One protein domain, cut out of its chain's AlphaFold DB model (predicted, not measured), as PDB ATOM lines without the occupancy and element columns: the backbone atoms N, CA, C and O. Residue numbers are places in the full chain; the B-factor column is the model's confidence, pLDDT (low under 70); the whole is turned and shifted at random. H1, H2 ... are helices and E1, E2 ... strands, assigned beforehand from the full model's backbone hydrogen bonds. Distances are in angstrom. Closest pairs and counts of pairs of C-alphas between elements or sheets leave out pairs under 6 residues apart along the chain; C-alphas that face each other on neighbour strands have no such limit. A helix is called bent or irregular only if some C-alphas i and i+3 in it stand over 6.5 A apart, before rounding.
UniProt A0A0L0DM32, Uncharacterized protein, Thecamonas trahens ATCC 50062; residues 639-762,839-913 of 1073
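Overview. This is residues 639 to 762 and 839 to 913 of the 1073 residues of an uncharacterized protein of Thecamonas trahens ATCC 50062 (UniProt A0A0L0DM32). A small sheet of three strands stands at one end of a loosely joined, up-and-down bundle of four helices or arms, H1, H2, H5 and H6a, each running against the one before it in the chain. H3 folds back on H2, and H7 folds back from the sheet onto H6b and residues 730 to 733 of H5. The printed part has 199 residues with seven named helices and three named strands, in the order H1 H2 H3 H4 H5 H6 E1 E2 E3 H7, mostly helix; the antiparallel sheet, E1 - E2 - E3, is a meander, each strand the antiparallel neighbour of the one before. It is elongated, spanning 71 by 40 by 31 A, and only just compact, close to loose, with a radius of gyration of the C-alphas of 19.7 A.

Along the chain. Begin with the sheet at C-alpha 871, (-18.000, -33.756, 30.448), where E1, residues 871 to 873, begins; E2 is residues 883 to 885 and E3 residues 888 to 892. H7, residues 898 to 913, measures 19.9 A and ends at C-alpha 913, (-16.405, -15.626, 32.943). H6, residues 839 to 867, was assigned as one helix by its hydrogen bonds, but is bent: C-alphas 856 and 859 are 7.4 A apart, and its arms H6a, 839 to 856, and H6b, 859 to 867, stand at 55 degrees. H5, residues 729 to 762, measures 47.1 A and is only just irregular, with C-alphas 756 and 759 6.9 A apart. Find H1, residues 639 to 662, 34.3 A, from C-alpha 639 at (8.510, -24.236, 9.105); then H2, 665 to 689, 35.6 A; H3, 695 to 711, 24.5 A; and H4, 714 to 717.

Arrangement. In hairpin E1 and E2, look for N 872 and O 884, 2.9 A apart; in hairpin E2 and E3, N 885 and O 891, 3.0 A. H7 only grazes the sheet, with residues 898 to 902. H7 touches H6b, C-alphas 905 and 865 being closest at 4.3 A, and H5, C-alphas 901 and 730 at 5.4 A. H5 touches H6a, C-alphas 751 and 846 closest at 5.7 A, and H1, C-alphas 747 and 657 at 5.1 A. H2 touches H6a, C-alphas 676 and 856 closest at 6.3 A, and forms a helical hairpin with H3, C-alphas 689 and 701 at 5.0 A. H4 touches H5, C-alphas 714 and 736 closest at 6.8 A. Every O i to N i+4 pair is within hydrogen-bond range in H1, H2, H6a, H6b and H7; H3 has 10 of 13, H5 27 of 30, and H4 is too short for one.

Size, cuts and confidence. The C-alphas farthest apart, of Ser 760 and Ala 879, are 72.9 A apart. Residues 763 to 838 are not printed, and C-alphas 762 and 839 are 18.4 A apart across that cut. The link from H4 to H5, 11 residues, is long. Mean pLDDT of the printed part is 82.7; residues 726, 759, 762 and 875 to 879 are under 70.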
ATOM      1  N   ARG A 639       8.238 -24.950   7.846       73.75
ATOM      2  CA  ARG A 639       8.510 -24.236   9.105       73.75
ATOM      3  C   ARG A 639       8.324 -22.715   8.967       73.75
ATOM      4  O   ARG A 639       8.131 -22.027   9.968       73.75
ATOM      5  N   SER A 640       8.353 -22.185   7.741       75.44
ATOM      6  CA  SER A 640       8.051 -20.786   7.426       75.44
ATOM      7  C   SER A 640       6.590 -20.406   7.690       75.44
ATOM      8  O   SER A 640       6.348 -19.281   8.120       75.44
ATOM      9  N   ALA A 641       5.625 -21.317   7.514       72.44
ATOM     10  CA  ALA A 641       4.215 -21.045   7.799       72.44
ATOM     11  C   ALA A 641       3.972 -20.866   9.306       72.44
ATOM     12  O   ALA A 641       3.354 -19.884   9.717       72.44
ATOM     13  N   PHE A 642       4.556 -21.739  10.137       76.56
ATOM     14  CA  PHE A 642       4.551 -21.596  11.598       76.56
ATOM     15  C   PHE A 642       5.135 -20.254  12.041       76.56
ATOM     16  O   PHE A 642       4.505 -19.510  12.795       76.56
ATOM     17  N   ALA A 643       6.326 -19.917  11.532       77.31
ATOM     18  CA  ALA A 643       6.962 -18.637  11.819       77.31
ATOM     19  C   ALA A 643       6.075 -17.460  11.376       77.31
ATOM     20  O   ALA A 643       5.978 -16.467  12.097       77.31
ATOM     21  N   GLY A 644       5.379 -17.589  10.243       79.88
ATOM     22  CA  GLY A 644       4.396 -16.624   9.758       79.88
ATOM     23  C   GLY A 644       3.239 -16.405  10.734       79.88
ATOM     24  O   GLY A 644       2.933 -15.257  11.055       79.88
ATOM     25  N   TYR A 645       2.646 -17.474  11.274       79.12
ATOM     26  CA  TYR A 645       1.543 -17.366  12.239       79.12
ATOM     27  C   TYR A 645       1.979 -16.759  13.573       79.12
ATOM     28  O   TYR A 645       1.313 -15.854  14.078       79.12
ATOM     29  N   VAL A 646       3.124 -17.188  14.117       80.62
ATOM     30  CA  VAL A 646       3.681 -16.601  15.348       80.62
ATOM     31  C   VAL A 646       3.997 -15.117  15.138       80.62
ATOM     32  O   VAL A 646       3.648 -14.283  15.974       80.62
ATOM     33  N   THR A 647       4.584 -14.761  13.992       82.19
ATOM     34  CA  THR A 647       4.879 -13.363  13.643       82.19
ATOM     35  C   THR A 647       3.598 -12.539  13.513       82.19
ATOM     36  O   THR A 647       3.527 -11.441  14.062       82.19
ATOM     37  N   ALA A 648       2.559 -13.062  12.856       81.62
ATOM     38  CA  ALA A 648       1.267 -12.389  12.730       81.62
ATOM     39  C   ALA A 648       0.603 -12.154  14.097       81.62
ATOM     40  O   ALA A 648       0.120 -11.052  14.360       81.62
ATOM     41  N   ALA A 649       0.639 -13.146  14.993       79.94
ATOM     42  CA  ALA A 649       0.118 -13.011  16.352       79.94
ATOM     43  C   ALA A 649       0.861 -11.920  17.141       79.94
ATOM     44  O   ALA A 649       0.226 -11.054  17.747       79.94
ATOM     45  N   VAL A 650       2.199 -11.897  17.077       83.94
ATOM     46  CA  VAL A 650       3.020 -10.848  17.706       83.94
ATOM     47  C   VAL A 650       2.694  -9.469  17.126       83.94
ATOM     48  O   VAL A 650       2.494  -8.523  17.886       83.94
ATOM     49  N   ILE A 651       2.575  -9.346  15.800       86.44
ATOM     50  CA  ILE A 651       2.198  -8.089  15.137       86.44
ATOM     51  C   ILE A 651       0.832  -7.609  15.632       86.44
ATOM     52  O   ILE A 651       0.694  -6.437  15.968       86.44
ATOM     53  N   ILE A 652      -0.165  -8.488  15.734       83.25
ATOM     54  CA  ILE A 652      -1.503  -8.114  16.210       83.25
ATOM     55  C   ILE A 652      -1.458  -7.640  17.663       83.25
ATOM     56  O   ILE A 652      -2.035  -6.598  17.970       83.25
ATOM     57  N   VAL A 653      -0.732  -8.331  18.550       83.81
ATOM     58  CA  VAL A 653      -0.561  -7.892  19.948       83.81
ATOM     59  C   VAL A 653       0.112  -6.518  20.015       83.81
ATOM     60  O   VAL A 653      -0.319  -5.660  20.790       83.81
ATOM     61  N   LEU A 654       1.124  -6.269  19.180       85.56
ATOM     62  CA  LEU A 654       1.792  -4.968  19.094       85.56
ATOM     63  C   LEU A 654       0.866  -3.878  18.547       85.56
ATOM     64  O   LEU A 654       0.836  -2.783  19.102       85.56
ATOM     65  N   VAL A 655       0.075  -4.169  17.511       86.44
ATOM     66  CA  VAL A 655      -0.901  -3.232  16.931       86.44
ATOM     67  C   VAL A 655      -1.993  -2.892  17.939       86.44
ATOM     68  O   VAL A 655      -2.312  -1.718  18.104       86.44
ATOM     69  N   VAL A 656      -2.530  -3.877  18.662       84.06
ATOM     70  CA  VAL A 656      -3.517  -3.646  19.728       84.06
ATOM     71  C   VAL A 656      -2.899  -2.826  20.861       84.06
ATOM     72  O   VAL A 656      -3.499  -1.850  21.306       84.06
ATOM     73  N   SER A 657      -1.675  -3.151  21.286       85.88
ATOM     74  CA  SER A 657      -0.960  -2.393  22.323       85.88
ATOM     75  C   SER A 657      -0.700  -0.944  21.893       85.88
ATOM     76  O   SER A 657      -0.885  -0.016  22.681       85.88
ATOM     77  N   LEU A 658      -0.330  -0.731  20.627       86.25
ATOM     78  CA  LEU A 658      -0.139   0.593  20.040       86.25
ATOM     79  C   LEU A 658      -1.462   1.356  19.924       86.25
ATOM     80  O   LEU A 658      -1.509   2.540  20.244       86.25
ATOM     81  N   ALA A 659      -2.544   0.692  19.516       84.19
ATOM     82  CA  ALA A 659      -3.876   1.281  19.438       84.19
ATOM     83  C   ALA A 659      -4.357   1.747  20.821       84.19
ATOM     84  O   ALA A 659      -4.839   2.869  20.953       84.19
ATOM     85  N   VAL A 660      -4.149   0.932  21.861       82.88
ATOM     86  CA  VAL A 660      -4.435   1.291  23.260       82.88
ATOM     87  C   VAL A 660      -3.587   2.479  23.721       82.88
ATOM     88  O   VAL A 660      -4.073   3.328  24.468       82.88
ATOM     89  N   ALA A 661      -2.331   2.562  23.278       82.81
ATOM     90  CA  ALA A 661      -1.470   3.691  23.602       82.81
ATOM     91  C   ALA A 661      -1.930   4.978  22.895       82.81
ATOM     92  O   ALA A 661      -2.069   6.010  23.541       82.81
ATOM     93  N   VAL A 662      -2.173   4.938  21.586       85.38
ATOM     94  CA  VAL A 662      -2.302   6.147  20.754       85.38
ATOM     95  C   VAL A 662      -3.737   6.668  20.665       85.38
ATOM     96  O   VAL A 662      -3.939   7.882  20.585       85.38
ATOM     97  N   LEU A 663      -4.743   5.793  20.660       83.44
ATOM     98  CA  LEU A 663      -6.105   6.194  20.312       83.44
ATOM     99  C   LEU A 663      -6.865   6.833  21.483       83.44
ATOM    100  O   LEU A 663      -6.726   6.415  22.637       83.44
ATOM    101  N   PRO A 664      -7.736   7.823  21.205       83.06
ATOM    102  CA  PRO A 664      -8.684   8.314  22.192       83.06
ATOM    103  C   PRO A 664      -9.696   7.216  22.538       83.06
ATOM    104  O   PRO A 664     -10.069   6.410  21.683       83.06
ATOM    105  N   GLY A 665     -10.190   7.219  23.781       78.44
ATOM    106  CA  GLY A 665     -11.054   6.153  24.302       78.44
ATOM    107  C   GLY A 665     -12.270   5.832  23.422       78.44
ATOM    108  O   GLY A 665     -12.617   4.663  23.293       78.44
ATOM    109  N   ILE A 666     -12.871   6.831  22.755       75.88
ATOM    110  CA  ILE A 666     -14.026   6.636  21.847       75.88
ATOM    111  C   ILE A 666     -13.648   5.755  20.660       75.88
ATOM    112  O   ILE A 666     -14.355   4.806  20.321       75.88
ATOM    113  N   MET A 667     -12.527   6.077  20.013       78.50
ATOM    114  CA  MET A 667     -12.052   5.332  18.849       78.50
ATOM    115  C   MET A 667     -11.594   3.938  19.266       78.50
ATOM    116  O   MET A 667     -11.906   2.970  18.576       78.50
ATOM    117  N   LEU A 668     -10.936   3.824  20.425       80.00
ATOM    118  CA  LEU A 668     -10.535   2.538  20.982       80.00
ATOM    119  C   LEU A 668     -11.750   1.632  21.223       80.00
ATOM    120  O   LEU A 668     -11.756   0.500  20.755       80.00
ATOM    121  N   ALA A 669     -12.805   2.136  21.869       77.81
ATOM    122  CA  ALA A 669     -14.022   1.366  22.128       77.81
ATOM    123  C   ALA A 669     -14.708   0.891  20.833       77.81
ATOM    124  O   ALA A 669     -15.119  -0.265  20.746       77.81
ATOM    125  N   ARG A 670     -14.781   1.744  19.798       77.88
ATOM    126  CA  ARG A 670     -15.342   1.373  18.485       77.88
ATOM    127  C   ARG A 670     -14.530   0.278  17.792       77.88
ATOM    128  O   ARG A 670     -15.114  -0.651  17.241       77.88
ATOM    129  N   ILE A 671     -13.201   0.371  17.831       79.56
ATOM    130  CA  ILE A 671     -12.318  -0.646  17.247       79.56
ATOM    131  C   ILE A 671     -12.441  -1.962  18.010       79.56
ATOM    132  O   ILE A 671     -12.580  -3.006  17.387       79.56
ATOM    133  N   VAL A 672     -12.456  -1.923  19.342       81.69
ATOM    134  CA  VAL A 672     -12.628  -3.122  20.175       81.69
ATOM    135  C   VAL A 672     -13.964  -3.799  19.878       81.69
ATOM    136  O   VAL A 672     -13.992  -5.005  19.660       81.69
ATOM    137  N   ALA A 673     -15.055  -3.036  19.774       78.31
ATOM    138  CA  ALA A 673     -16.361  -3.569  19.393       78.31
ATOM    139  C   ALA A 673     -16.343  -4.234  18.005       78.31
ATOM    140  O   ALA A 673     -16.892  -5.321  17.836       78.31
ATOM    141  N   LEU A 674     -15.678  -3.612  17.022       79.00
ATOM    142  CA  LEU A 674     -15.514  -4.176  15.679       79.00
ATOM    143  C   LEU A 674     -14.699  -5.479  15.702       79.00
ATOM    144  O   LEU A 674     -15.065  -6.445  15.031       79.00
ATOM    145  N   VAL A 675     -13.616  -5.524  16.483       82.06
ATOM    146  CA  VAL A 675     -12.788  -6.727  16.645       82.06
ATOM    147  C   VAL A 675     -13.600  -7.845  17.290       82.06
ATOM    148  O   VAL A 675     -13.618  -8.945  16.751       82.06
ATOM    149  N   VAL A 676     -14.343  -7.569  18.364       81.94
ATOM    150  CA  VAL A 676     -15.197  -8.566  19.031       81.94
ATOM    151  C   VAL A 676     -16.299  -9.081  18.097       81.94
ATOM    152  O   VAL A 676     -16.533 -10.286  18.032       81.94
ATOM    153  N   ALA A 677     -16.941  -8.208  17.317       78.25
ATOM    154  CA  ALA A 677     -17.923  -8.633  16.314       78.25
ATOM    155  C   ALA A 677     -17.285  -9.530  15.236       78.25
ATOM    156  O   ALA A 677     -17.858 -10.544  14.838       78.25
ATOM    157  N   THR A 678     -16.063  -9.197  14.810       81.44
ATOM    158  CA  THR A 678     -15.294 -10.014  13.861       81.44
ATOM    159  C   THR A 678     -14.937 -11.371  14.470       81.44
ATOM    160  O   THR A 678     -15.092 -12.392  13.809       81.44
ATOM    161  N   GLN A 679     -14.532 -11.416  15.743       86.69
ATOM    162  CA  GLN A 679     -14.277 -12.666  16.464       86.69
ATOM    163  C   GLN A 679     -15.524 -13.558  16.484       86.69
ATOM    164  O   GLN A 679     -15.447 -14.731  16.133       86.69
ATOM    165  N   GLN A 680     -16.695 -13.012  16.815       83.94
ATOM    166  CA  GLN A 680     -17.945 -13.781  16.809       83.94
ATOM    167  C   GLN A 680     -18.250 -14.363  15.423       83.94
ATOM    168  O   GLN A 680     -18.541 -15.554  15.304       83.94
ATOM    169  N   PHE A 681     -18.101 -13.558  14.368       82.12
ATOM    170  CA  PHE A 681     -18.293 -14.011  12.991       82.12
ATOM    171  C   PHE A 681     -17.347 -15.162  12.618       82.12
ATOM    172  O   PHE A 681     -17.788 -16.182  12.089       82.12
ATOM    173  N   VAL A 682     -16.055 -15.031  12.932       85.44
ATOM    174  CA  VAL A 682     -15.047 -16.055  12.622       85.44
ATOM    175  C   VAL A 682     -15.299 -17.343  13.402       85.44
ATOM    176  O   VAL A 682     -15.181 -18.427  12.836       85.44
ATOM    177  N   ALA A 683     -15.686 -17.249  14.674       81.94
ATOM    178  CA  ALA A 683     -15.953 -18.424  15.495       81.94
ATOM    179  C   ALA A 683     -17.152 -19.237  14.982       81.94
ATOM    180  O   ALA A 683     -17.085 -20.469  14.894       81.94
ATOM    181  N   VAL A 684     -18.237 -18.557  14.589       81.06
ATOM    182  CA  VAL A 684     -19.386 -19.230  13.970       81.06
ATOM    183  C   VAL A 684     -19.004 -19.795  12.604       81.06
ATOM    184  O   VAL A 684     -19.312 -20.950  12.319       81.06
ATOM    185  N   GLY A 685     -18.270 -19.025  11.795       82.81
ATOM    186  CA  GLY A 685     -17.782 -19.461  10.489       82.81
ATOM    187  C   GLY A 685     -16.941 -20.734  10.554       82.81
ATOM    188  O   GLY A 685     -17.199 -21.666   9.797       82.81
ATOM    189  N   ARG A 686     -16.022 -20.835  11.525       84.06
ATOM    190  CA  ARG A 686     -15.207 -22.040  11.749       84.06
ATOM    191  C   ARG A 686     -16.051 -23.251  12.148       84.06
ATOM    192  O   ARG A 686     -15.827 -24.359  11.663       84.06
ATOM    193  N   THR A 687     -17.048 -23.048  13.007       77.81
ATOM    194  CA  THR A 687     -17.955 -24.128  13.435       77.81
ATOM    195  C   THR A 687     -18.831 -24.613  12.277       77.81
ATOM    196  O   THR A 687     -19.066 -25.813  12.132       77.81
ATOM    197  N   ALA A 688     -19.296 -23.689  11.433       78.62
ATOM    198  CA  ALA A 688     -20.078 -24.001  10.245       78.62
ATOM    199  C   ALA A 688     -19.228 -24.719   9.183       78.62
ATOM    200  O   ALA A 688     -19.655 -25.743   8.651       78.62
ATOM    201  N   SER A 689     -18.006 -24.244   8.921       80.75
ATOM    202  CA  SER A 689     -17.117 -24.828   7.911       80.75
ATOM    203  C   SER A 689     -16.658 -26.240   8.267       80.75
ATOM    204  O   SER A 689     -16.509 -27.068   7.377       80.75
ATOM    205  N   ALA A 690     -16.495 -26.550   9.557       72.81
ATOM    206  CA  ALA A 690     -16.135 -27.891  10.024       72.81
ATOM    207  C   ALA A 690     -17.172 -28.972   9.670       72.81
ATOM    208  O   ALA A 690     -16.867 -30.163   9.688       72.81
ATOM    209  N   ARG A 691     -18.409 -28.570   9.355       72.12
ATOM    210  CA  ARG A 691     -19.513 -29.479   9.016       72.12
ATOM    211  C   ARG A 691     -19.698 -29.663   7.515       72.12
ATOM    212  O   ARG A 691     -20.434 -30.558   7.110       72.12
ATOM    213  N   LEU A 692     -19.056 -28.828   6.701       77.75
ATOM    214  CA  LEU A 692     -19.105 -28.941   5.250       77.75
ATOM    215  C   LEU A 692     -18.119 -30.028   4.809       77.75
ATOM    216  O   LEU A 692     -16.907 -29.876   4.941       77.75
ATOM    217  N   THR A 693     -18.645 -31.141   4.299       72.38
ATOM    218  CA  THR A 693     -17.848 -32.218   3.694       72.38
ATOM    219  C   THR A 693     -17.635 -31.954   2.202       72.38
ATOM    220  O   THR A 693     -18.561 -31.511   1.529       72.38
ATOM    221  N   GLY A 694     -16.448 -32.273   1.677       78.88
ATOM    222  CA  GLY A 694     -16.081 -32.102   0.262       78.88
ATOM    223  C   GLY A 694     -15.097 -30.951   0.011       78.88
ATOM    224  O   GLY A 694     -14.768 -30.193   0.924       78.88
ATOM    225  N   ASP A 695     -14.639 -30.814  -1.234       77.00
ATOM    226  CA  ASP A 695     -13.570 -29.876  -1.634       77.00
ATOM    227  C   ASP A 695     -13.955 -28.388  -1.486       77.00
ATOM    228  O   ASP A 695     -13.119 -27.510  -1.265       77.00
ATOM    229  N   SER A 696     -15.250 -28.075  -1.565       75.06
ATOM    230  CA  SER A 696     -15.757 -26.729  -1.271       75.06
ATOM    231  C   SER A 696     -15.716 -26.420   0.230       75.06
ATOM    232  O   SER A 696     -15.426 -25.290   0.630       75.06
ATOM    233  N   GLY A 697     -15.950 -27.431   1.071       77.75
ATOM    234  CA  GLY A 697     -15.866 -27.326   2.525       77.75
ATOM    235  C   GLY A 697     -14.439 -27.091   3.013       77.75
ATOM    236  O   GLY A 697     -14.230 -26.274   3.911       77.75
ATOM    237  N   THR A 698     -13.444 -27.735   2.392       79.81
ATOM    238  CA  THR A 698     -12.025 -27.519   2.726       79.81
ATOM    239  C   THR A 698     -11.592 -26.087   2.420       79.81
ATOM    240  O   THR A 698     -11.036 -25.436   3.302       79.81
ATOM    241  N   SER A 699     -11.969 -25.550   1.256       83.50
ATOM    242  CA  SER A 699     -11.651 -24.169   0.858       83.50
ATOM    243  C   SER A 699     -12.232 -23.124   1.822       83.50
ATOM    244  O   SER A 699     -11.544 -22.193   2.242       83.50
ATOM    245  N   ILE A 700     -13.502 -23.277   2.214       83.25
ATOM    246  CA  ILE A 700     -14.149 -22.367   3.174       83.25
ATOM    247  C   ILE A 700     -13.513 -22.508   4.562       83.25
ATOM    248  O   ILE A 700     -13.273 -21.506   5.240       83.25
ATOM    249  N   ALA A 701     -13.212 -23.740   4.982       83.25
ATOM    250  CA  ALA A 701     -12.530 -23.992   6.245       83.25
ATOM    251  C   ALA A 701     -11.146 -23.331   6.285       83.25
ATOM    252  O   ALA A 701     -10.796 -22.757   7.312       83.25
ATOM    253  N   ASP A 702     -10.402 -23.319   5.178       82.94
ATOM    254  CA  ASP A 702      -9.089 -22.674   5.111       82.94
ATOM    255  C   ASP A 702      -9.178 -21.148   5.258       82.94
ATOM    256  O   ASP A 702      -8.364 -20.549   5.966       82.94
ATOM    257  N   VAL A 703     -10.209 -20.510   4.689       84.88
ATOM    258  CA  VAL A 703     -10.463 -19.069   4.885       84.88
ATOM    259  C   VAL A 703     -10.742 -18.763   6.358       84.88
ATOM    260  O   VAL A 703     -10.112 -17.874   6.938       84.88
ATOM    261  N   PHE A 704     -11.650 -19.507   6.994       86.88
ATOM    262  CA  PHE A 704     -11.956 -19.300   8.414       86.88
ATOM    263  C   PHE A 704     -10.798 -19.693   9.334       86.88
ATOM    264  O   PHE A 704     -10.639 -19.089  10.397       86.88
ATOM    265  N   ARG A 705      -9.936 -20.623   8.913       82.56
ATOM    266  CA  ARG A 705      -8.685 -20.950   9.604       82.56
ATOM    267  C   ARG A 705      -7.741 -19.752   9.612       82.56
ATOM    268  O   ARG A 705      -7.264 -19.384  10.678       82.56
ATOM    269  N   VAL A 706      -7.530 -19.086   8.473       82.50
ATOM    270  CA  VAL A 706      -6.708 -17.861   8.407       82.50
ATOM    271  C   VAL A 706      -7.336 -16.723   9.215       82.50
ATOM    272  O   VAL A 706      -6.639 -16.018   9.941       82.50
ATOM    273  N   LEU A 707      -8.659 -16.558   9.160       85.25
ATOM    274  CA  LEU A 707      -9.345 -15.534   9.953       85.25
ATOM    275  C   LEU A 707      -9.315 -15.821  11.466       85.25
ATOM    276  O   LEU A 707      -9.442 -14.891  12.264       85.25
ATOM    277  N   SER A 708      -9.087 -17.075  11.877       86.38
ATOM    278  CA  SER A 708      -8.975 -17.469  13.289       86.38
ATOM    279  C   SER A 708      -7.751 -16.879  13.997       86.38
ATOM    280  O   SER A 708      -7.698 -16.921  15.221       86.38
ATOM    281  N   VAL A 709      -6.823 -16.207  13.299       83.44
ATOM    282  CA  VAL A 709      -5.801 -15.384  13.980       83.44
ATOM    283  C   VAL A 709      -6.463 -14.316  14.861       83.44
ATOM    284  O   VAL A 709      -6.009 -14.059  15.973       83.44
ATOM    285  N   VAL A 710      -7.574 -13.723  14.404       84.50
ATOM    286  CA  VAL A 710      -8.317 -12.681  15.145       84.50
ATOM    287  C   VAL A 710      -8.904 -13.231  16.447       84.50
ATOM    288  O   VAL A 710      -9.131 -12.492  17.409       84.50
ATOM    289  N   LEU A 711      -9.126 -14.545  16.487       83.56
ATOM    290  CA  LEU A 711      -9.579 -15.250  17.667       83.56
ATOM    291  C   LEU A 711      -8.477 -15.429  18.709       83.56
ATOM    292  O   LEU A 711      -8.843 -15.772  19.812       83.56
ATOM    293  N   PHE A 712      -7.189 -15.199  18.435       81.00
ATOM    294  CA  PHE A 712      -6.091 -15.595  19.339       81.00
ATOM    295  C   PHE A 712      -6.128 -17.089  19.717       81.00
ATOM    296  O   PHE A 712      -5.749 -17.470  20.826       81.00
ATOM    297  N   ASP A 713      -6.605 -17.940  18.808       81.12
ATOM    298  CA  ASP A 713      -6.702 -19.374  19.058       81.12
ATOM    299  C   ASP A 713      -5.379 -20.083  18.734       81.12
ATOM    300  O   ASP A 713      -4.913 -20.066  17.593       81.12
ATOM    301  N   ILE A 714      -4.772 -20.723  19.738       74.25
ATOM    302  CA  ILE A 714      -3.477 -21.403  19.598       74.25
ATOM    303  C   ILE A 714      -3.577 -22.683  18.755       74.25
ATOM    304  O   ILE A 714      -2.589 -23.084  18.140       74.25
ATOM    305  N   GLU A 715      -4.770 -23.283  18.639       71.50
ATOM    306  CA  GLU A 715      -5.000 -24.446  17.763       71.50
ATOM    307  C   GLU A 715      -4.723 -24.131  16.287       71.50
ATOM    308  O   GLU A 715      -4.406 -25.030  15.510       71.50
ATOM    309  N   MET A 716      -4.766 -22.853  15.898       73.94
ATOM    310  CA  MET A 716      -4.433 -22.424  14.542       73.94
ATOM    311  C   MET A 716      -2.985 -22.758  14.152       73.94
ATOM    312  O   MET A 716      -2.692 -22.974  12.979       73.94
ATOM    313  N   ILE A 717      -2.075 -22.806  15.125       72.19
ATOM    314  CA  ILE A 717      -0.635 -22.933  14.885       72.19
ATOM    315  C   ILE A 717      -0.242 -24.376  14.495       72.19
ATOM    316  O   ILE A 717       0.894 -24.617  14.095       72.19
ATOM    317  N   GLN A 718      -1.185 -25.328  14.532       78.06
ATOM    318  CA  GLN A 718      -0.972 -26.738  14.168       78.06
ATOM    319  C   GLN A 718       0.293 -27.322  14.810       78.06
ATOM    320  O   GLN A 718       1.160 -27.854  14.114       78.06
ATOM    321  N   PRO A 719       0.457 -27.215  16.138       71.00
ATOM    322  CA  PRO A 719       1.738 -27.534  16.755       71.00
ATOM    323  C   PRO A 719       2.129 -29.014  16.564       71.00
ATOM    324  O   PRO A 719       3.313 -29.308  16.429       71.00
ATOM    325  N   ALA A 720       1.149 -29.912  16.397       75.44
ATOM    326  CA  ALA A 720       1.351 -31.324  16.050       75.44
ATOM    327  C   ALA A 720       2.044 -31.565  14.687       75.44
ATOM    328  O   ALA A 720       2.579 -32.644  14.450       75.44
ATOM    329  N   CYS A 721       2.058 -30.579  13.781       81.62
ATOM    330  CA  CYS A 721       2.800 -30.671  12.519       81.62
ATOM    331  C   CYS A 721       4.291 -30.322  12.673       81.62
ATOM    332  O   CYS A 721       5.086 -30.649  11.789       81.62
ATOM    333  N   TYR A 722       4.668 -29.647  13.765       79.50
ATOM    334  CA  TYR A 722       6.011 -29.095  13.969       79.50
ATOM    335  C   TYR A 722       6.760 -29.726  15.144       79.50
ATOM    336  O   TYR A 722       7.990 -29.658  15.179       79.50
ATOM    337  N   VAL A 723       6.036 -30.315  16.095       80.19
ATOM    338  CA  VAL A 723       6.584 -30.949  17.293       80.19
ATOM    339  C   VAL A 723       6.132 -32.409  17.319       80.19
ATOM    340  O   VAL A 723       4.942 -32.683  17.215       80.19
ATOM    341  N   ASP A 724       7.077 -33.338  17.470       72.50
ATOM    342  CA  ASP A 724       6.809 -34.788  17.466       72.50
ATOM    343  C   ASP A 724       6.091 -35.288  18.738       72.50
ATOM    344  O   ASP A 724       5.747 -36.465  18.836       72.50
ATOM    345  N   SER A 725       5.869 -34.419  19.730       73.19
ATOM    346  CA  SER A 725       5.149 -34.755  20.959       73.19
ATOM    347  C   SER A 725       3.647 -34.538  20.799       73.19
ATOM    348  O   SER A 725       3.219 -33.474  20.347       73.19
ATOM    349  N   THR A 726       2.849 -35.508  21.247       69.06
ATOM    350  CA  THR A 726       1.412 -35.329  21.481       69.06
ATOM    351  C   THR A 726       1.220 -34.215  22.506       69.06
ATOM    352  O   THR A 726       1.774 -34.277  23.602       69.06
ATOM    353  N   ILE A 727       0.511 -33.159  22.115       76.12
ATOM    354  CA  ILE A 727       0.215 -32.014  22.980       76.12
ATOM    355  C   ILE A 727      -1.160 -32.265  23.576       76.12
ATOM    356  O   ILE A 727      -2.150 -32.258  22.840       76.12
ATOM    357  N   ASP A 728      -1.204 -32.481  24.885       80.62
ATOM    358  CA  ASP A 728      -2.455 -32.688  25.606       80.62
ATOM    359  C   ASP A 728      -3.267 -31.386  25.636       80.62
ATOM    360  O   ASP A 728      -2.725 -30.274  25.601       80.62
ATOM    361  N   PHE A 729      -4.589 -31.490  25.791       82.25
ATOM    362  CA  PHE A 729      -5.453 -30.314  25.933       82.25
ATOM    363  C   PHE A 729      -5.018 -29.375  27.083       82.25
ATOM    364  O   PHE A 729      -5.170 -28.153  26.989       82.25
ATOM    365  N   GLY A 730      -4.410 -29.911  28.147       82.94
ATOM    366  CA  GLY A 730      -3.858 -29.114  29.248       82.94
ATOM    367  C   GLY A 730      -2.746 -28.148  28.812       82.94
ATOM    368  O   GLY A 730      -2.727 -26.992  29.246       82.94
ATOM    369  N   ASP A 731      -1.872 -28.571  27.898       85.38
ATOM    370  CA  ASP A 731      -0.777 -27.742  27.381       85.38
ATOM    371  C   ASP A 731      -1.301 -26.586  26.523       85.38
ATOM    372  O   ASP A 731      -0.764 -25.476  26.560       85.38
ATOM    373  N   ILE A 732      -2.406 -26.808  25.805       84.50
ATOM    374  CA  ILE A 732      -3.110 -25.775  25.033       84.50
ATOM    375  C   ILE A 732      -3.645 -24.683  25.973       84.50
ATOM    376  O   ILE A 732      -3.458 -23.489  25.711       84.50
ATOM    377  N   VAL A 733      -4.266 -25.069  27.097       85.44
ATOM    378  CA  VAL A 733      -4.775 -24.122  28.106       85.44
ATOM    379  C   VAL A 733      -3.630 -23.337  28.752       85.44
ATOM    380  O   VAL A 733      -3.717 -22.112  28.879       85.44
ATOM    381  N   LEU A 734      -2.528 -24.000  29.111       88.31
ATOM    382  CA  LEU A 734      -1.343 -23.338  29.667       88.31
ATOM    383  C   LEU A 734      -0.691 -22.380  28.658       88.31
ATOM    384  O   LEU A 734      -0.330 -21.259  29.022       88.31
ATOM    385  N   GLY A 735      -0.602 -22.777  27.387       85.69
ATOM    386  CA  GLY A 735      -0.109 -21.934  26.298       85.69
ATOM    387  C   GLY A 735      -0.951 -20.669  26.106       85.69
ATOM    388  O   GLY A 735      -0.400 -19.573  25.992       85.69
ATOM    389  N   MET A 736      -2.285 -20.786  26.159       86.31
ATOM    390  CA  MET A 736      -3.186 -19.626  26.138       86.31
ATOM    391  C   MET A 736      -2.919 -18.687  27.322       86.31
ATOM    392  O   MET A 736      -2.797 -17.476  27.128       86.31
ATOM    393  N   LEU A 737      -2.804 -19.216  28.543       89.50
ATOM    394  CA  LEU A 737      -2.534 -18.402  29.734       89.50
ATOM    395  C   LEU A 737      -1.183 -17.676  29.646       89.50
ATOM    396  O   LEU A 737      -1.088 -16.508  30.027       89.50
ATOM    397  N   ALA A 738      -0.157 -18.327  29.093       89.56
ATOM    398  CA  ALA A 738       1.142 -17.708  28.854       89.56
ATOM    399  C   ALA A 738       1.049 -16.553  27.840       89.56
ATOM    400  O   ALA A 738       1.568 -15.465  28.098       89.56
ATOM    401  N   LEU A 739       0.336 -16.742  26.722       84.69
ATOM    402  CA  LEU A 739       0.105 -15.679  25.735       84.69
ATOM    403  C   LEU A 739      -0.676 -14.497  26.324       84.69
ATOM    404  O   LEU A 739      -0.340 -13.345  26.052       84.69
ATOM    405  N   LEU A 740      -1.671 -14.762  27.174       87.31
ATOM    406  CA  LEU A 740      -2.419 -13.722  27.885       87.31
ATOM    407  C   LEU A 740      -1.536 -12.927  28.847       87.31
ATOM    408  O   LEU A 740      -1.640 -11.701  28.901       87.31
ATOM    409  N   ALA A 741      -0.639 -13.597  29.572       90.56
ATOM    410  CA  ALA A 741       0.324 -12.932  30.443       90.56
ATOM    411  C   ALA A 741       1.277 -12.027  29.637       90.56
ATOM    412  O   ALA A 741       1.521 -10.881  30.025       90.56
ATOM    413  N   ILE A 742       1.746 -12.489  28.472       89.12
ATOM    414  CA  ILE A 742       2.570 -11.681  27.560       89.12
ATOM    415  C   ILE A 742       1.774 -10.475  27.043       89.12
ATOM    416  O   ILE A 742       2.241  -9.343  27.150       89.12
ATOM    417  N   ALA A 743       0.543 -10.662  26.568       87.69
ATOM    418  CA  ALA A 743      -0.292  -9.553  26.108       87.69
ATOM    419  C   ALA A 743      -0.553  -8.522  27.223       87.69
ATOM    420  O   ALA A 743      -0.451  -7.316  26.992       87.69
ATOM    421  N   LEU A 744      -0.809  -8.978  28.454       90.38
ATOM    422  CA  LEU A 744      -1.004  -8.113  29.619       90.38
ATOM    423  C   LEU A 744       0.257  -7.302  29.945       90.38
ATOM    424  O   LEU A 744       0.181  -6.098  30.199       90.38
ATOM    425  N   THR A 745       1.431  -7.934  29.901       90.94
ATOM    426  CA  THR A 745       2.712  -7.235  30.098       90.94
ATOM    427  C   THR A 745       2.983  -6.212  28.991       90.94
ATOM    428  O   THR A 745       3.331  -5.073  29.292       90.94
ATOM    429  N   CYS A 746       2.723  -6.537  27.722       89.06
ATOM    430  CA  CYS A 746       2.858  -5.586  26.615       89.06
ATOM    431  C   CYS A 746       1.916  -4.381  26.758       89.06
ATOM    432  O   CYS A 746       2.355  -3.237  26.636       89.06
ATOM    433  N   VAL A 747       0.639  -4.617  27.068       87.12
ATOM    434  CA  VAL A 747      -0.369  -3.557  27.226       87.12
ATOM    435  C   VAL A 747      -0.066  -2.669  28.436       87.12
ATOM    436  O   VAL A 747      -0.198  -1.445  28.358       87.12
ATOM    437  N   THR A 748       0.390  -3.250  29.549       88.06
ATOM    438  CA  THR A 748       0.786  -2.468  30.731       88.06
ATOM    439  C   THR A 748       2.012  -1.606  30.436       88.06
ATOM    440  O   THR A 748       1.966  -0.404  30.704       88.06
ATOM    441  N   ILE A 749       3.050  -2.151  29.791       90.00
ATOM    442  CA  ILE A 749       4.226  -1.384  29.349       90.00
ATOM    443  C   ILE A 749       3.811  -0.256  28.396       90.00
ATOM    444  O   ILE A 749       4.200   0.891  28.606       90.00
ATOM    445  N   ALA A 750       2.968  -0.536  27.398       86.56
ATOM    446  CA  ALA A 750       2.475   0.474  26.463       86.56
ATOM    447  C   ALA A 750       1.704   1.598  27.181       86.56
ATOM    448  O   ALA A 750       1.905   2.779  26.886       86.56
ATOM    449  N   SER A 751       0.882   1.250  28.178       84.94
ATOM    450  CA  SER A 751       0.157   2.229  28.995       84.94
ATOM    451  C   SER A 751       1.100   3.120  29.817       84.94
ATOM    452  O   SER A 751       0.882   4.332  29.901       84.94
ATOM    453  N   LEU A 752       2.184   2.550  30.357       85.12
ATOM    454  CA  LEU A 752       3.208   3.279  31.106       85.12
ATOM    455  C   LEU A 752       4.011   4.213  30.195       85.12
ATOM    456  O   LEU A 752       4.214   5.378  30.539       85.12
ATOM    457  N   VAL A 753       4.412   3.739  29.011       84.69
ATOM    458  CA  VAL A 753       5.127   4.545  28.010       84.69
ATOM    459  C   VAL A 753       4.265   5.712  27.546       84.69
ATOM    460  O   VAL A 753       4.749   6.842  27.485       84.69
ATOM    461  N   PHE A 754       2.978   5.487  27.273       80.62
ATOM    462  CA  PHE A 754       2.084   6.581  26.911       80.62
ATOM    463  C   PHE A 754       1.942   7.595  28.048       80.62
ATOM    464  O   PHE A 754       1.989   8.802  27.810       80.62
ATOM    465  N   ALA A 755       1.781   7.133  29.287       78.50
ATOM    466  CA  ALA A 755       1.659   8.037  30.421       78.50
ATOM    467  C   ALA A 755       2.930   8.878  30.639       78.50
ATOM    468  O   ALA A 755       2.821  10.055  30.979       78.50
ATOM    469  N   ALA A 756       4.110   8.301  30.393       79.38
ATOM    470  CA  ALA A 756       5.391   8.990  30.508       79.38
ATOM    471  C   ALA A 756       5.666   9.954  29.336       79.38
ATOM    472  O   ALA A 756       6.101  11.083  29.554       79.38
ATOM    473  N   CYS A 757       5.401   9.534  28.094       79.56
ATOM    474  CA  CYS A 757       5.840  10.242  26.884       79.56
ATOM    475  C   CYS A 757       4.719  11.001  26.153       79.56
ATOM    476  O   CYS A 757       4.978  12.025  25.516       79.56
ATOM    477  N   GLY A 758       3.471  10.533  26.234       70.06
ATOM    478  CA  GLY A 758       2.337  11.078  25.478       70.06
ATOM    479  C   GLY A 758       1.990  12.518  25.859       70.06
ATOM    480  O   GLY A 758       1.564  13.303  25.012       70.06
ATOM    481  N   HIS A 759       2.255  12.911  27.108       68.94
ATOM    482  CA  HIS A 759       2.021  14.282  27.568       68.94
ATOM    483  C   HIS A 759       2.965  15.289  26.894       68.94
ATOM    484  O   HIS A 759       2.563  16.405  26.573       68.94
ATOM    485  N   SER A 760       4.208  14.884  26.634       71.31
ATOM    486  CA  SER A 760       5.233  15.700  25.976       71.31
ATOM    487  C   SER A 760       4.859  16.013  24.530       71.31
ATOM    488  O   SER A 760       5.092  17.119  24.049       71.31
ATOM    489  N   VAL A 761       4.272  15.034  23.840       70.00
ATOM    490  CA  VAL A 761       3.913  15.130  22.420       70.00
ATOM    491  C   VAL A 761       2.601  15.892  22.240       70.00
ATOM    492  O   VAL A 761       2.550  16.818  21.434       70.00
ATOM    493  N   ALA A 762       1.574  15.593  23.043       64.25
ATOM    494  CA  ALA A 762       0.308  16.328  23.005       64.25
ATOM    495  C   ALA A 762       0.494  17.816  23.358       64.25
ATOM    496  O   ALA A 762      -0.102  18.684  22.724       64.25
ATOM    497  N   GLY A 839       0.043   9.565  39.095       76.00
ATOM    498  CA  GLY A 839      -0.351   8.219  39.523       76.00
ATOM    499  C   GLY A 839      -1.820   7.893  39.230       76.00
ATOM    500  O   GLY A 839      -2.116   6.821  38.710       76.00
ATOM    501  N   GLN A 840      -2.740   8.836  39.469       80.56
ATOM    502  CA  GLN A 840      -4.166   8.645  39.165       80.56
ATOM    503  C   GLN A 840      -4.436   8.513  37.660       80.56
ATOM    504  O   GLN A 840      -5.251   7.686  37.257       80.56
ATOM    505  N   ARG A 841      -3.732   9.281  36.819       73.56
ATOM    506  CA  ARG A 841      -3.873   9.194  35.355       73.56
ATOM    507  C   ARG A 841      -3.319   7.885  34.795       73.56
ATOM    508  O   ARG A 841      -3.945   7.305  33.910       73.56
ATOM    509  N   ILE A 842      -2.179   7.417  35.317       79.50
ATOM    510  CA  ILE A 842      -1.634   6.090  34.990       79.50
ATOM    511  C   ILE A 842      -2.665   5.028  35.364       79.50
ATOM    512  O   ILE A 842      -3.076   4.256  34.507       79.50
ATOM    513  N   TRP A 843      -3.168   5.056  36.600       81.94
ATOM    514  CA  TRP A 843      -4.156   4.090  37.075       81.94
ATOM    515  C   TRP A 843      -5.434   4.066  36.219       81.94
ATOM    516  O   TRP A 843      -5.912   2.994  35.851       81.94
ATOM    517  N   GLN A 844      -5.967   5.229  35.832       79.69
ATOM    518  CA  GLN A 844      -7.146   5.320  34.960       79.69
ATOM    519  C   GLN A 844      -6.904   4.733  33.563       79.69
ATOM    520  O   GLN A 844      -7.761   4.032  33.032       79.69
ATOM    521  N   ARG A 845      -5.741   4.983  32.952       77.69
ATOM    522  CA  ARG A 845      -5.441   4.444  31.616       77.69
ATOM    523  C   ARG A 845      -5.089   2.965  31.650       77.69
ATOM    524  O   ARG A 845      -5.577   2.218  30.809       77.69
ATOM    525  N   THR A 846      -4.293   2.536  32.623       81.56
ATOM    526  CA  THR A 846      -3.934   1.127  32.794       81.56
ATOM    527  C   THR A 846      -5.171   0.289  33.121       81.56
ATOM    528  O   THR A 846      -5.331  -0.779  32.544       81.56
ATOM    529  N   SER A 847      -6.105   0.783  33.944       80.94
ATOM    530  CA  SER A 847      -7.372   0.075  34.199       80.94
ATOM    531  C   SER A 847      -8.246  -0.049  32.946       80.94
ATOM    532  O   SER A 847      -8.732  -1.142  32.667       80.94
ATOM    533  N   MET A 848      -8.384   1.009  32.135       79.50
ATOM    534  CA  MET A 848      -9.095   0.920  30.849       79.50
ATOM    535  C   MET A 848      -8.422  -0.056  29.878       79.50
ATOM    536  O   MET A 848      -9.102  -0.859  29.246       79.50
ATOM    537  N   ALA A 849      -7.093  -0.025  29.788       82.75
ATOM    538  CA  ALA A 849      -6.317  -0.915  28.935       82.75
ATOM    539  C   ALA A 849      -6.474  -2.394  29.335       82.75
ATOM    540  O   ALA A 849      -6.681  -3.247  28.473       82.75
ATOM    541  N   ILE A 850      -6.441  -2.688  30.640       86.06
ATOM    542  CA  ILE A 850      -6.669  -4.036  31.178       86.06
ATOM    543  C   ILE A 850      -8.102  -4.496  30.895       86.06
ATOM    544  O   ILE A 850      -8.288  -5.625  30.450       86.06
ATOM    545  N   MET A 851      -9.107  -3.635  31.094       82.88
ATOM    546  CA  MET A 851     -10.504  -3.969  30.785       82.88
ATOM    547  C   MET A 851     -10.703  -4.255  29.294       82.88
ATOM    548  O   MET A 851     -11.355  -5.233  28.941       82.88
ATOM    549  N   VAL A 852     -10.110  -3.445  28.411       84.31
ATOM    550  CA  VAL A 852     -10.155  -3.665  26.958       84.31
ATOM    551  C   VAL A 852      -9.518  -5.000  26.583       84.31
ATOM    552  O   VAL A 852     -10.128  -5.770  25.845       84.31
ATOM    553  N   LEU A 853      -8.329  -5.302  27.113       87.94
ATOM    554  CA  LEU A 853      -7.675  -6.588  26.875       87.94
ATOM    555  C   LEU A 853      -8.544  -7.746  27.380       87.94
ATOM    556  O   LEU A 853      -8.757  -8.704  26.644       87.94
ATOM    557  N   ALA A 854      -9.096  -7.631  28.592       86.06
ATOM    558  CA  ALA A 854      -9.986  -8.631  29.170       86.06
ATOM    559  C   ALA A 854     -11.221  -8.882  28.291       86.06
ATOM    560  O   ALA A 854     -11.595 -10.034  28.101       86.06
ATOM    561  N   PHE A 855     -11.814  -7.843  27.692       84.50
ATOM    562  CA  PHE A 855     -12.927  -8.006  26.749       84.50
ATOM    563  C   PHE A 855     -12.510  -8.645  25.423       84.50
ATOM    564  O   PHE A 855     -13.222  -9.516  24.930       84.50
ATOM    565  N   LEU A 856     -11.356  -8.267  24.867       85.50
ATOM    566  CA  LEU A 856     -10.842  -8.839  23.615       85.50
ATOM    567  C   LEU A 856     -10.554 -10.340  23.717       85.50
ATOM    568  O   LEU A 856     -10.644 -11.051  22.717       85.50
ATOM    569  N   VAL A 857     -10.205 -10.822  24.912       89.25
ATOM    570  CA  VAL A 857      -9.910 -12.240  25.159       89.25
ATOM    571  C   VAL A 857     -11.070 -12.985  25.823       89.25
ATOM    572  O   VAL A 857     -11.005 -14.206  25.973       89.25
ATOM    573  N   TYR A 858     -12.146 -12.273  26.189       85.25
ATOM    574  CA  TYR A 858     -13.275 -12.816  26.947       85.25
ATOM    575  C   TYR A 858     -13.863 -14.060  26.294       85.25
ATOM    576  O   TYR A 858     -13.986 -15.101  26.935       85.25
ATOM    577  N   TYR A 859     -14.161 -13.960  24.997       83.44
ATOM    578  CA  TYR A 859     -14.776 -15.043  24.240       83.44
ATOM    579  C   TYR A 859     -13.924 -16.321  24.253       83.44
ATOM    580  O   TYR A 859     -14.443 -17.403  24.511       83.44
ATOM    581  N   GLN A 860     -12.613 -16.198  24.037       86.31
ATOM    582  CA  GLN A 860     -11.719 -17.354  23.995       86.31
ATOM    583  C   GLN A 860     -11.544 -18.032  25.338       86.31
ATOM    584  O   GLN A 860     -11.662 -19.253  25.436       86.31
ATOM    585  N   VAL A 861     -11.263 -17.241  26.373       87.25
ATOM    586  CA  VAL A 861     -11.070 -17.777  27.720       87.25
ATOM    587  C   VAL A 861     -12.359 -18.439  28.187       87.25
ATOM    588  O   VAL A 861     -12.303 -19.527  28.751       87.25
ATOM    589  N   ALA A 862     -13.520 -17.843  27.894       85.94
ATOM    590  CA  ALA A 862     -14.808 -18.442  28.210       85.94
ATOM    591  C   ALA A 862     -15.031 -19.765  27.469       85.94
ATOM    592  O   ALA A 862     -15.366 -20.765  28.101       85.94
ATOM    593  N   LEU A 863     -14.793 -19.798  26.154       83.44
ATOM    594  CA  LEU A 863     -14.951 -21.007  25.349       83.44
ATOM    595  C   LEU A 863     -14.056 -22.146  25.857       83.44
ATOM    596  O   LEU A 863     -14.552 -23.251  26.081       83.44
ATOM    597  N   ARG A 864     -12.763 -21.884  26.093       86.12
ATOM    598  CA  ARG A 864     -11.811 -22.897  26.580       86.12
ATOM    599  C   ARG A 864     -12.091 -23.326  28.014       86.12
ATOM    600  O   ARG A 864     -12.001 -24.513  28.307       86.12
ATOM    601  N   ALA A 865     -12.491 -22.403  28.887       87.56
ATOM    602  CA  ALA A 865     -12.867 -22.737  30.256       87.56
ATOM    603  C   ALA A 865     -14.124 -23.622  30.298       87.56
ATOM    604  O   ALA A 865     -14.163 -24.581  31.063       87.56
ATOM    605  N   CYS A 866     -15.116 -23.359  29.439       88.56
ATOM    606  CA  CYS A 866     -16.274 -24.237  29.278       88.56
ATOM    607  C   CYS A 866     -15.875 -25.609  28.722       88.56
ATOM    608  O   CYS A 866     -16.297 -26.621  29.271       88.56
ATOM    609  N   GLN A 867     -15.051 -25.656  27.670       87.50
ATOM    610  CA  GLN A 867     -14.571 -26.917  27.093       87.50
ATOM    611  C   GLN A 867     -13.796 -27.758  28.115       87.50
ATOM    612  O   GLN A 867     -14.017 -28.960  28.171       87.50
ATOM    613  N   ALA A 868     -12.979 -27.131  28.965       89.38
ATOM    614  CA  ALA A 868     -12.180 -27.792  29.998       89.38
ATOM    615  C   ALA A 868     -12.994 -28.439  31.133       89.38
ATOM    616  O   ALA A 868     -12.444 -29.220  31.904       89.38
ATOM    617  N   VAL A 869     -14.277 -28.097  31.288       92.81
ATOM    618  CA  VAL A 869     -15.148 -28.680  32.327       92.81
ATOM    619  C   VAL A 869     -16.327 -29.464  31.749       92.81
ATOM    620  O   VAL A 869     -17.091 -30.073  32.498       92.81
ATOM    621  N   ALA A 870     -16.517 -29.424  30.428       89.88
ATOM    622  CA  ALA A 870     -17.666 -30.014  29.763       89.88
ATOM    623  C   ALA A 870     -17.463 -31.521  29.563       89.88
ATOM    624  O   ALA A 870     -16.852 -31.966  28.594       89.88
ATOM    625  N   CYS A 871     -18.025 -32.299  30.480       92.06
ATOM    626  CA  CYS A 871     -18.000 -33.756  30.448       92.06
ATOM    627  C   CYS A 871     -19.315 -34.323  29.916       92.06
ATOM    628  O   CYS A 871     -20.391 -33.807  30.227       92.06
ATOM    629  N   GLN A 872     -19.230 -35.409  29.156       88.00
ATOM    630  CA  GLN A 872     -20.377 -36.189  28.716       88.00
ATOM    631  C   GLN A 872     -20.313 -37.578  29.346       88.00
ATOM    632  O   GLN A 872     -19.253 -38.199  29.409       88.00
ATOM    633  N   GLU A 873     -21.460 -38.038  29.843       86.06
ATOM    634  CA  GLU A 873     -21.630 -39.432  30.236       86.06
ATOM    635  C   GLU A 873     -21.604 -40.291  28.979       86.06
ATOM    636  O   GLU A 873     -22.332 -40.040  28.011       86.06
ATOM    637  N   GLU A 874     -20.714 -41.270  28.989       75.94
ATOM    638  CA  GLU A 874     -20.619 -42.250  27.932       75.94
ATOM    639  C   GLU A 874     -21.933 -43.040  27.862       75.94
ATOM    640  O   GLU A 874     -22.403 -43.594  28.854       75.94
ATOM    641  N   THR A 875     -22.575 -43.057  26.690       67.69
ATOM    642  CA  THR A 875     -23.778 -43.869  26.463       67.69
ATOM    643  C   THR A 875     -23.356 -45.314  26.222       67.69
ATOM    644  O   THR A 875     -23.395 -45.788  25.084       67.69
ATOM    645  N   THR A 876     -22.882 -45.982  27.263       65.62
ATOM    646  CA  THR A 876     -22.633 -47.422  27.274       65.62
ATOM    647  C   THR A 876     -23.653 -48.101  28.173       65.62
ATOM    648  O   THR A 876     -24.047 -47.567  29.206       65.62
ATOM    649  N   ASP A 877     -24.047 -49.319  27.805       65.94
ATOM    650  CA  ASP A 877     -24.845 -50.210  28.662       65.94
ATOM    651  C   ASP A 877     -23.993 -50.792  29.821       65.94
ATOM    652  O   ASP A 877     -24.339 -51.811  30.421       65.94
ATOM    653  N   ALA A 878     -22.836 -50.186  30.116       62.47
ATOM    654  CA  ALA A 878     -21.907 -50.635  31.139       62.47
ATOM    655  C   ALA A 878     -22.439 -50.310  32.543       62.47
ATOM    656  O   ALA A 878     -23.075 -49.281  32.771       62.47
ATOM    657  N   ALA A 879     -22.126 -51.175  33.512       62.09
ATOM    658  CA  ALA A 879     -22.580 -51.045  34.900       62.09
ATOM    659  C   ALA A 879     -22.132 -49.735  35.587       62.09
ATOM    660  O   ALA A 879     -22.747 -49.312  36.566       62.09
ATOM    661  N   SER A 880     -21.086 -49.082  35.072       71.81
ATOM    662  CA  SER A 880     -20.614 -47.770  35.516       71.81
ATOM    663  C   SER A 880     -20.216 -46.916  34.304       71.81
ATOM    664  O   SER A 880     -19.125 -47.122  33.771       71.81
ATOM    665  N   PRO A 881     -21.062 -45.974  33.844       77.50
ATOM    666  CA  PRO A 881     -20.707 -45.098  32.735       77.50
ATOM    667  C   PRO A 881     -19.592 -44.141  33.165       77.50
ATOM    668  O   PRO A 881     -19.752 -43.356  34.106       77.50
ATOM    669  N   GLU A 882     -18.456 -44.200  32.475       85.44
ATOM    670  CA  GLU A 882     -17.375 -43.242  32.674       85.44
ATOM    671  C   GLU A 882     -17.773 -41.880  32.091       85.44
ATOM    672  O   GLU A 882     -18.458 -41.768  31.068       85.44
ATOM    673  N   LYS A 883     -17.358 -40.802  32.761       90.38
ATOM    674  CA  LYS A 883     -17.521 -39.444  32.232       90.38
ATOM    675  C   LYS A 883     -16.270 -39.102  31.452       90.38
ATOM    676  O   LYS A 883     -15.181 -39.129  32.012       90.38
ATOM    677  N   ARG A 884     -16.427 -38.746  30.184       87.75
ATOM    678  CA  ARG A 884     -15.317 -38.395  29.293       87.75
ATOM    679  C   ARG A 884     -15.450 -36.950  28.836       87.75
ATOM    680  O   ARG A 884     -16.553 -36.393  28.795       87.75
ATOM    681  N   LEU A 885     -14.321 -36.311  28.557       88.62
ATOM    682  CA  LEU A 885     -14.285 -34.914  28.146       88.62
ATOM    683  C   LEU A 885     -14.902 -34.775  26.745       88.62
ATOM    684  O   LEU A 885     -14.498 -35.466  25.819       88.62
ATOM    685  N   ILE A 886     -15.871 -33.869  26.554       84.69
ATOM    686  CA  ILE A 886     -16.590 -33.733  25.267       84.69
ATOM    687  C   ILE A 886     -15.646 -33.359  24.128       84.69
ATOM    688  O   ILE A 886     -15.841 -33.776  22.987       84.69
ATOM    689  N   ILE A 887     -14.648 -32.523  24.423       82.56
ATOM    690  CA  ILE A 887     -13.679 -32.112  23.417       82.56
ATOM    691  C   ILE A 887     -12.644 -33.204  23.158       82.56
ATOM    692  O   ILE A 887     -12.022 -33.149  22.114       82.56
ATOM    693  N   GLU A 888     -12.445 -34.185  24.029       84.31
ATOM    694  CA  GLU A 888     -11.432 -35.232  23.866       84.31
ATOM    695  C   GLU A 888     -11.881 -36.479  24.632       84.31
ATOM    696  O   GLU A 888     -11.592 -36.633  25.817       84.31
ATOM    697  N   LEU A 889     -12.635 -37.361  23.966       82.31
ATOM    698  CA  LEU A 889     -13.266 -38.500  24.634       82.31
ATOM    699  C   LEU A 889     -12.233 -39.518  25.154       82.31
ATOM    700  O   LEU A 889     -12.561 -40.331  26.020       82.31
ATOM    701  N   SER A 890     -10.984 -39.481  24.679       83.12
ATOM    702  CA  SER A 890      -9.894 -40.286  25.247       83.12
ATOM    703  C   SER A 890      -9.602 -39.915  26.708       83.12
ATOM    704  O   SER A 890      -9.203 -40.778  27.490       83.12
ATOM    705  N   THR A 891      -9.879 -38.670  27.112       87.75
ATOM    706  CA  THR A 891      -9.620 -38.172  28.465       87.75
ATOM    707  C   THR A 891     -10.802 -38.436  29.399       87.75
ATOM    708  O   THR A 891     -11.911 -37.927  29.199       87.75
ATOM    709  N   VAL A 892     -10.553 -39.193  30.471       90.62
ATOM    710  CA  VAL A 892     -11.522 -39.420  31.552       90.62
ATOM    711  C   VAL A 892     -11.633 -38.163  32.414       90.62
ATOM    712  O   VAL A 892     -10.644 -37.577  32.864       90.62
ATOM    713  N   CYS A 893     -12.862 -37.718  32.640       94.62
ATOM    714  CA  CYS A 893     -13.131 -36.500  33.373       94.62
ATOM    715  C   CYS A 893     -12.785 -36.632  34.854       94.62
ATOM    716  O   CYS A 893     -13.309 -37.482  35.560       94.62
ATOM    717  N   TYR A 894     -11.992 -35.671  35.325       94.81
ATOM    718  CA  TYR A 894     -11.557 -35.527  36.720       94.81
ATOM    719  C   TYR A 894     -10.614 -36.638  37.192       94.81
ATOM    720  O   TYR A 894     -10.456 -36.840  38.393       94.81
ATOM    721  N   GLU A 895      -9.919 -37.278  36.256       94.00
ATOM    722  CA  GLU A 895      -8.816 -38.194  36.532       94.00
ATOM    723  C   GLU A 895      -7.549 -37.749  35.783       94.00
ATOM    724  O   GLU A 895      -7.607 -36.944  34.850       94.00
ATOM    725  N   GLY A 896      -6.377 -38.207  36.233       92.50
ATOM    726  CA  GLY A 896      -5.094 -37.900  35.588       92.50
ATOM    727  C   GLY A 896      -4.843 -36.400  35.363       92.50
ATOM    728  O   GLY A 896      -5.081 -35.574  36.250       92.50
ATOM    729  N   SER A 897      -4.374 -36.043  34.162       88.50
ATOM    730  CA  SER A 897      -4.077 -34.665  33.730       88.50
ATOM    731  C   SER A 897      -5.320 -33.772  33.594       88.50
ATOM    732  O   SER A 897      -5.214 -32.541  33.617       88.50
ATOM    733  N   HIS A 898      -6.523 -34.351  33.521       93.88
ATOM    734  CA  HIS A 898      -7.753 -33.568  33.466       93.88
ATOM    735  C   HIS A 898      -8.064 -32.885  34.797       93.88
ATOM    736  O   HIS A 898      -8.681 -31.826  34.810       93.88
ATOM    737  N   THR A 899      -7.643 -33.453  35.932       95.12
ATOM    738  CA  THR A 899      -7.923 -32.870  37.259       95.12
ATOM    739  C   THR A 899      -7.394 -31.442  37.394       95.12
ATOM    740  O   THR A 899      -8.121 -30.541  37.817       95.12
ATOM    741  N   THR A 900      -6.144 -31.218  36.990       94.25
ATOM    742  CA  THR A 900      -5.492 -29.905  37.013       94.25
ATOM    743  C   THR A 900      -6.131 -28.964  35.996       94.25
ATOM    744  O   THR A 900      -6.471 -27.830  36.339       94.25
ATOM    745  N   THR A 901      -6.370 -29.448  34.775       92.62
ATOM    746  CA  THR A 901      -6.974 -28.666  33.686       92.62
ATOM    747  C   THR A 901      -8.402 -28.226  34.020       92.62
ATOM    748  O   THR A 901      -8.742 -27.054  33.858       92.62
ATOM    749  N   ALA A 902      -9.218 -29.116  34.585       94.56
ATOM    750  CA  ALA A 902     -10.564 -28.808  35.057       94.56
ATOM    751  C   ALA A 902     -10.546 -27.844  36.249       94.56
ATOM    752  O   ALA A 902     -11.393 -26.956  36.328       94.56
ATOM    753  N   GLY A 903      -9.572 -27.973  37.158       96.06
ATOM    754  CA  GLY A 903      -9.369 -27.021  38.254       96.06
ATOM    755  C   GLY A 903      -9.108 -25.599  37.747       96.06
ATOM    756  O   GLY A 903      -9.737 -24.647  38.216       96.06
ATOM    757  N   ILE A 904      -8.245 -25.456  36.736       94.75
ATOM    758  CA  ILE A 904      -7.993 -24.178  36.051       94.75
ATOM    759  C   ILE A 904      -9.256 -23.694  35.326       94.75
ATOM    760  O   ILE A 904      -9.625 -22.527  35.456       94.75
ATOM    761  N   GLY A 905      -9.951 -24.583  34.609       92.38
ATOM    762  CA  GLY A 905     -11.200 -24.276  33.907       92.38
ATOM    763  C   GLY A 905     -12.272 -23.703  34.837       92.38
ATOM    764  O   GLY A 905     -12.812 -22.631  34.570       92.38
ATOM    765  N   TRP A 906     -12.519 -24.344  35.982       95.81
ATOM    766  CA  TRP A 906     -13.447 -23.841  37.001       95.81
ATOM    767  C   TRP A 906     -13.015 -22.495  37.585       95.81
ATOM    768  O   TRP A 906     -13.850 -21.601  37.738       95.81
ATOM    769  N   ALA A 907     -11.723 -22.317  37.875       95.56
ATOM    770  CA  ALA A 907     -11.206 -21.040  38.359       95.56
ATOM    771  C   ALA A 907     -11.446 -19.911  37.340       95.56
ATOM    772  O   ALA A 907     -11.906 -18.833  37.717       95.56
ATOM    773  N   LEU A 908     -11.218 -20.168  36.047       91.06
ATOM    774  CA  LEU A 908     -11.498 -19.217  34.968       91.06
ATOM    775  C   LEU A 908     -12.999 -18.942  34.813       91.06
ATOM    776  O   LEU A 908     -13.388 -17.785  34.656       91.06
ATOM    777  N   LEU A 909     -13.859 -19.959  34.918       86.81
ATOM    778  CA  LEU A 909     -15.312 -19.767  34.869       86.81
ATOM    779  C   LEU A 909     -15.809 -18.854  35.995       86.81
ATOM    780  O   LEU A 909     -16.599 -17.942  35.753       86.81
ATOM    781  N   ILE A 910     -15.321 -19.061  37.218       91.25
ATOM    782  CA  ILE A 910     -15.743 -18.279  38.384       91.25
ATOM    783  C   ILE A 910     -15.161 -16.863  38.326       91.25
ATOM    784  O   ILE A 910     -15.898 -15.880  38.392       91.25
ATOM    785  N   VAL A 911     -13.838 -16.746  38.205       92.12
ATOM    786  CA  VAL A 911     -13.135 -15.462  38.349       92.12
ATOM    787  C   VAL A 911     -13.304 -14.593  37.109       92.12
ATOM    788  O   VAL A 911     -13.502 -13.385  37.228       92.12
ATOM    789  N   PHE A 912     -13.230 -15.188  35.922       88.62
ATOM    790  CA  PHE A 912     -13.175 -14.437  34.676       88.62
ATOM    791  C   PHE A 912     -14.525 -14.412  33.959       88.62
ATOM    792  O   PHE A 912     -15.036 -13.332  33.677       88.62
ATOM    793  N   VAL A 913     -15.153 -15.568  33.720       85.62
ATOM    794  CA  VAL A 913     -16.405 -15.626  32.943       85.62
ATOM    795  C   VAL A 913     -17.584 -15.032  33.711       85.62
ATOM    796  O   VAL A 913     -18.297 -14.202  33.154       85.62
TER     797      VAL A 913